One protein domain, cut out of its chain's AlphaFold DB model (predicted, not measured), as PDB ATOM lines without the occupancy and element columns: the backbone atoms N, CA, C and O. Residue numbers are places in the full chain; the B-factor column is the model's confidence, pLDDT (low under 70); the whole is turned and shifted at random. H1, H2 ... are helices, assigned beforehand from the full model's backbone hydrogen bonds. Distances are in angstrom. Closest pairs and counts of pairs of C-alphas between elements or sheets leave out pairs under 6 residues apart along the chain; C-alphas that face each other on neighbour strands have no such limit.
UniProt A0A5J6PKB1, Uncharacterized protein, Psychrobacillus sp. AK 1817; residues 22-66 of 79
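This is residues 22 to 66 of the 79 residues of an uncharacterized protein of Psychrobacillus sp. AK 1817 (UniProt A0A5J6PKB1). Little regular structure is here: the chain makes a wide, open V, with an unnamed loop of residues 22 to 33 at one end, the short helix H1 at the corner and the longer helix H2 in the other arm. The 45 printed residues have two named helices, H1 then H2, and no named strand; the class is all helix, though these helices hold only 17 residues. The whole is extended, with a radius of gyration of the C-alphas of 16.5 A and spans of 49 by 24 by 12 A.

Begin at C-alpha 22, at (215.167, 132.565, 84.577); residues 22 to 40 hold no named element. Find H1, residues 41 to 45, from C-alpha 41 at (201.972, 115.045, 95.208). H2, residues 51 to 62, runs 16.6 A to C-alpha 62 at (189.778, 137.153, 116.570).

H1 and H2 are apart, joined by a tight link of 5 residues. In H2 every O i to N i+4 pair is within hydrogen-bond range; in H1 0 of 1 is, beside 1 of 2 O i to N i+3 pairs.

The C-alphas of Asp 24 and Ser 65, the two farthest apart, are 49.3 A apart. Residues 39 to 66 stand free. The printed part has no cut. Confidence is under 70 at residues 22 to 25, 30 to 31 and 33.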
ATOM      1  N   ILE A  22     215.129 134.009  84.331       60.38
ATOM      2  CA  ILE A  22     215.167 132.565  84.577       60.38
ATOM      3  C   ILE A  22     213.770 132.061  84.218       60.38
ATOM      4  O   ILE A  22     212.850 132.083  85.025       60.38
ATOM      5  N   LEU A  23     213.577 131.764  82.934       63.12
ATOM      6  CA  LEU A  23     212.326 131.230  82.382       63.12
ATOM      7  C   LEU A  23     212.238 129.708  82.537       63.12
ATOM      8  O   LEU A  23     211.253 129.107  82.114       63.12
ATOM      9  N   ASP A  24     213.266 129.101  83.126       67.50
ATOM     10  CA  ASP A  24     213.395 127.655  83.252       67.50
ATOM     11  C   ASP A  24     212.532 127.090  84.378       67.50
ATOM     12  O   ASP A  24     212.330 125.876  84.437       67.50
ATOM     13  N   ASN A  25     211.991 127.944  85.252       68.12
ATOM     14  CA  ASN A  25     211.096 127.496  86.296       68.12
ATOM     15  C   ASN A  25     209.622 127.803  85.968       68.12
ATOM     16  O   ASN A  25     209.270 128.924  85.592       68.12
ATOM     17  N   PRO A  26     208.724 126.820  86.139       71.12
ATOM     18  CA  PRO A  26     207.298 127.012  85.873       71.12
ATOM     19  C   PRO A  26     206.661 128.080  86.779       71.12
ATOM     20  O   PRO A  26     205.637 128.659  86.419       71.12
ATOM     21  N   ASP A  27     207.293 128.392  87.914       70.44
ATOM     22  CA  ASP A  27     206.747 129.282  88.942       70.44
ATOM     23  C   ASP A  27     207.189 130.741  88.781       70.44
ATOM     24  O   ASP A  27     206.729 131.604  89.528       70.44
ATOM     25  N   LEU A  28     208.089 131.033  87.831       73.19
ATOM     26  CA  LEU A  28     208.671 132.364  87.595       73.19
ATOM     27  C   LEU A  28     209.389 132.970  88.821       73.19
ATOM     28  O   LEU A  28     209.590 134.183  88.907       73.19
ATOM     29  N   LEU A  29     209.762 132.133  89.787       71.25
ATOM     30  CA  LEU A  29     210.557 132.487  90.963       71.25
ATOM     31  C   LEU A  29     212.066 132.327  90.684       71.25
ATOM     32  O   LEU A  29     212.482 131.426  89.973       71.25
ATOM     33  N   ASP A  30     212.930 133.146  91.272       68.19
ATOM     34  CA  ASP A  30     214.383 132.964  91.116       68.19
ATOM     35  C   ASP A  30     214.879 131.811  92.017       68.19
ATOM     36  O   ASP A  30     215.309 132.013  93.156       68.19
ATOM     37  N   THR A  31     214.666 130.567  91.575       67.25
ATOM     38  CA  THR A  31     215.001 129.350  92.329       67.25
ATOM     39  C   THR A  31     215.344 128.192  91.394       67.25
ATOM     40  O   THR A  31     214.581 127.878  90.486       67.25
ATOM     41  N   GLU A  32     216.447 127.501  91.690       72.19
ATOM     42  CA  GLU A  32     216.908 126.279  91.002       72.19
ATOM     43  C   GLU A  32     216.212 124.991  91.494       72.19
ATOM     44  O   GLU A  32     216.565 123.885  91.084       72.19
ATOM     45  N   LYS A  33     215.277 125.105  92.443       69.69
ATOM     46  CA  LYS A  33     214.605 123.965  93.083       69.69
ATOM     47  C   LYS A  33     213.379 123.526  92.284       69.69
ATOM     48  O   LYS A  33     212.878 124.269  91.442       69.69
ATOM     49  N   GLU A  34     212.899 122.319  92.581       71.69
ATOM     50  CA  GLU A  34     211.620 121.814  92.069       71.69
ATOM     51  C   GLU A  34     210.484 122.828  92.275       71.69
ATOM     52  O   GLU A  34     210.512 123.605  93.237       71.69
ATOM     53  N   SER A  35     209.501 122.824  91.365       76.19
ATOM     54  CA  SER A  35     208.345 123.719  91.451       76.19
ATOM     55  C   SER A  35     207.676 123.587  92.814       76.19
ATOM     56  O   SER A  35     207.432 122.477  93.298       76.19
ATOM     57  N   ILE A  36     207.320 124.719  93.423       75.69
ATOM     58  CA  ILE A  36     206.589 124.733  94.695       75.69
ATOM     59  C   ILE A  36     205.242 124.016  94.578       75.69
ATOM     60  O   ILE A  36     204.732 123.526  95.584       75.69
ATOM     61  N   PHE A  37     204.680 123.944  93.368       73.50
ATOM     62  CA  PHE A  37     203.415 123.268  93.099       73.50
ATOM     63  C   PHE A  37     203.578 121.752  92.934       73.50
ATOM     64  O   PHE A  37     202.611 121.020  93.131       73.50
ATOM     65  N   ASP A  38     204.787 121.274  92.629       74.00
ATOM     66  CA  ASP A  38     205.077 119.849  92.421       74.00
ATOM     67  C   ASP A  38     205.651 119.153  93.660       74.00
ATOM     68  O   ASP A  38     205.723 117.925  93.695       74.00
ATOM     69  N   ARG A  39     206.025 119.921  94.688       78.88
ATOM     70  CA  ARG A  39     206.676 119.415  95.904       78.88
ATOM     71  C   ARG A  39     205.831 118.405  96.686       78.88
ATOM     72  O   ARG A  39     206.376 117.503  97.313       78.88
ATOM     73  N   ASP A  40     204.511 118.567  96.664       80.88
ATOM     74  CA  ASP A  40     203.577 117.780  97.469       80.88
ATOM     75  C   ASP A  40     202.561 117.070  96.542       80.88
ATOM     76  O   ASP A  40     201.542 117.645  96.165       80.88
ATOM     77  N   GLU A  41     202.818 115.806  96.160       79.31
ATOM     78  CA  GLU A  41     201.972 115.045  95.208       79.31
ATOM     79  C   GLU A  41     200.501 114.941  95.633       79.31
ATOM     80  O   GLU A  41     199.602 114.896  94.790       79.31
ATOM     81  N   GLU A  42     200.250 114.937  96.938       78.25
ATOM     82  CA  GLU A  42     198.910 114.885  97.516       78.25
ATOM     83  C   GLU A  42     198.080 116.132  97.170       78.25
ATOM     84  O   GLU A  42     196.862 116.025  97.021       78.25
ATOM     85  N   MET A  43     198.719 117.292  96.953       80.44
ATOM     86  CA  MET A  43     198.045 118.553  96.604       80.44
ATOM     87  C   MET A  43     197.452 118.539  95.187       80.44
ATOM     88  O   MET A  43     196.569 119.343  94.897       80.44
ATOM     89  N   LYS A  44     197.872 117.613  94.308       80.88
ATOM     90  CA  LYS A  44     197.405 117.542  92.906       80.88
ATOM     91  C   LYS A  44     195.903 117.290  92.768       80.88
ATOM     92  O   LYS A  44     195.319 117.654  91.753       80.88
ATOM     93  N   ASN A  45     195.290 116.657  93.768       81.81
ATOM     94  CA  ASN A  45     193.878 116.266  93.741       81.81
ATOM     95  C   ASN A  45     193.008 117.095  94.695       81.81
ATOM     96  O   ASN A  45     191.828 116.786  94.858       81.81
ATOM     97  N   VAL A  46     193.586 118.086  95.376       77.06
ATOM     98  CA  VAL A  46     192.873 118.872  96.385       77.06
ATOM     99  C   VAL A  46     192.298 120.117  95.732       77.06
ATOM    100  O   VAL A  46     192.995 120.842  95.022       77.06
ATOM    101  N   ASP A  47     191.022 120.375  95.996       84.94
ATOM    102  CA  ASP A  47     190.376 121.591  95.524       84.94
ATOM    103  C   ASP A  47     191.081 122.834  96.100       84.94
ATOM    104  O   ASP A  47     191.401 122.878  97.295       84.94
ATOM    105  N   PRO A  48     191.310 123.877  95.285       81.06
ATOM    106  CA  PRO A  48     191.940 125.097  95.758       81.06
ATOM    107  C   PRO A  48     191.047 125.790  96.788       81.06
ATOM    108  O   PRO A  48     189.862 126.035  96.553       81.06
ATOM    109  N   ILE A  49     191.631 126.154  97.930       81.12
ATOM    110  CA  ILE A  49     190.901 126.846  98.992       81.12
ATOM    111  C   ILE A  49     191.053 128.365  98.822       81.12
ATOM    112  O   ILE A  49     192.181 128.864  98.777       81.12
ATOM    113  N   PRO A  50     189.950 129.138  98.774       86.00
ATOM    114  CA  PRO A  50     190.020 130.590  98.661       86.00
ATOM    115  C   PRO A  50     190.583 131.229  99.939       86.00
ATOM    116  O   PRO A  50     189.983 131.184 101.020       86.00
ATOM    117  N   MET A  51     191.743 131.874  99.804       86.19
ATOM    118  CA  MET A  51     192.472 132.469 100.925       86.19
ATOM    119  C   MET A  51     191.805 133.732 101.466       86.19
ATOM    120  O   MET A  51     191.862 133.995 102.670       86.19
ATOM    121  N   GLU A  52     191.159 134.527 100.617       83.38
ATOM    122  CA  GLU A  52     190.471 135.754 101.018       83.38
ATOM    123  C   GLU A  52     189.373 135.472 102.050       83.38
ATOM    124  O   GLU A  52     189.281 136.172 103.064       83.38
ATOM    125  N   GLU A  53     188.566 134.432 101.820       84.06
ATOM    126  CA  GLU A  53     187.471 134.053 102.712       84.06
ATOM    127  C   GLU A  53     187.998 133.482 104.033       84.06
ATOM    128  O   GLU A  53     187.548 133.891 105.108       84.06
ATOM    129  N   LEU A  54     188.990 132.587 103.976       86.75
ATOM    130  CA  LEU A  54     189.637 132.027 105.166       86.75
ATOM    131  C   LEU A  54     190.236 133.120 106.054       86.75
ATOM    132  O   LEU A  54     189.988 133.162 107.261       86.75
ATOM    133  N   ASN A  55     190.979 134.049 105.456       87.94
ATOM    134  CA  ASN A  55     191.576 135.166 106.176       87.94
ATOM    135  C   ASN A  55     190.517 136.044 106.848       87.94
ATOM    136  O   ASN A  55     190.734 136.540 107.957       87.94
ATOM    137  N   GLN A  56     189.368 136.239 106.198       84.25
ATOM    138  CA  GLN A  56     188.254 136.972 106.785       84.25
ATOM    139  C   GLN A  56     187.660 136.224 107.986       84.25
ATOM    140  O   GLN A  56     187.482 136.843 109.034       84.25
ATOM    141  N   LYS A  57     187.445 134.905 107.884       85.12
ATOM    142  CA  LYS A  57     186.968 134.061 108.997       85.12
ATOM    143  C   LYS A  57     187.900 134.134 110.209       85.12
ATOM    144  O   LYS A  57     187.434 134.376 111.316       85.12
ATOM    145  N   VAL A  58     189.213 134.037 109.999       88.50
ATOM    146  CA  VAL A  58     190.207 134.160 111.084       88.50
ATOM    147  C   VAL A  58     190.153 135.542 111.746       88.50
ATOM    148  O   VAL A  58     190.272 135.667 112.967       88.50
ATOM    149  N   LYS A  59     189.977 136.612 110.962       86.00
ATOM    150  CA  LYS A  59     189.841 137.979 111.497       86.00
ATOM    151  C   LYS A  59     188.544 138.171 112.286       86.00
ATOM    152  O   LYS A  59     188.566 138.874 113.299       86.00
ATOM    153  N   ASP A  60     187.451 137.571 111.823       84.69
ATOM    154  CA  ASP A  60     186.149 137.580 112.492       84.69
ATOM    155  C   ASP A  60     186.197 136.801 113.808       84.69
ATOM    156  O   ASP A  60     185.662 137.263 114.813       84.69
ATOM    157  N   GLU A  61     186.883 135.659 113.823       83.81
ATOM    158  CA  GLU A  61     187.107 134.851 115.020       83.81
ATOM    159  C   GLU A  61     187.924 135.629 116.054       83.81
ATOM    160  O   GLU A  61     187.495 135.802 117.187       83.81
ATOM    161  N   LYS A  62     189.030 136.267 115.655       85.88
ATOM    162  CA  LYS A  62     189.778 137.153 116.570       85.88
ATOM    163  C   LYS A  62     188.935 138.306 117.129       85.88
ATOM    164  O   LYS A  62     189.229 138.803 118.212       85.88
ATOM    165  N   ASN A  63     187.911 138.752 116.402       83.69
ATOM    166  CA  ASN A  63     187.053 139.875 116.775       83.69
ATOM    167  C   ASN A  63     185.572 139.470 116.819       83.69
ATOM    168  O   ASN A  63     184.732 140.109 116.174       83.69
ATOM    169  N   HIS A  64     185.246 138.450 117.619       75.12
ATOM    170  CA  HIS A  64     183.905 137.854 117.713       75.12
ATOM    171  C   HIS A  64     182.749 138.862 117.880       75.12
ATOM    172  O   HIS A  64     181.639 138.626 117.403       75.12
ATOM    173  N   SER A  65     182.994 140.004 118.530       77.69
ATOM    174  CA  SER A  65     181.986 141.040 118.788       77.69
ATOM    175  C   SER A  65     181.732 142.001 117.616       77.69
ATOM    176  O   SER A  65     180.741 142.728 117.639       77.69
ATOM    177  N   LYS A  66     182.587 142.020 116.582       73.88
ATOM    178  CA  LYS A  66     182.488 142.930 115.418       73.88
ATOM    179  C   LYS A  66     182.164 142.221 114.095       73.88
ATOM    180  O   LYS A  66     182.254 142.824 113.026       73.88
TER     181      LYS A  66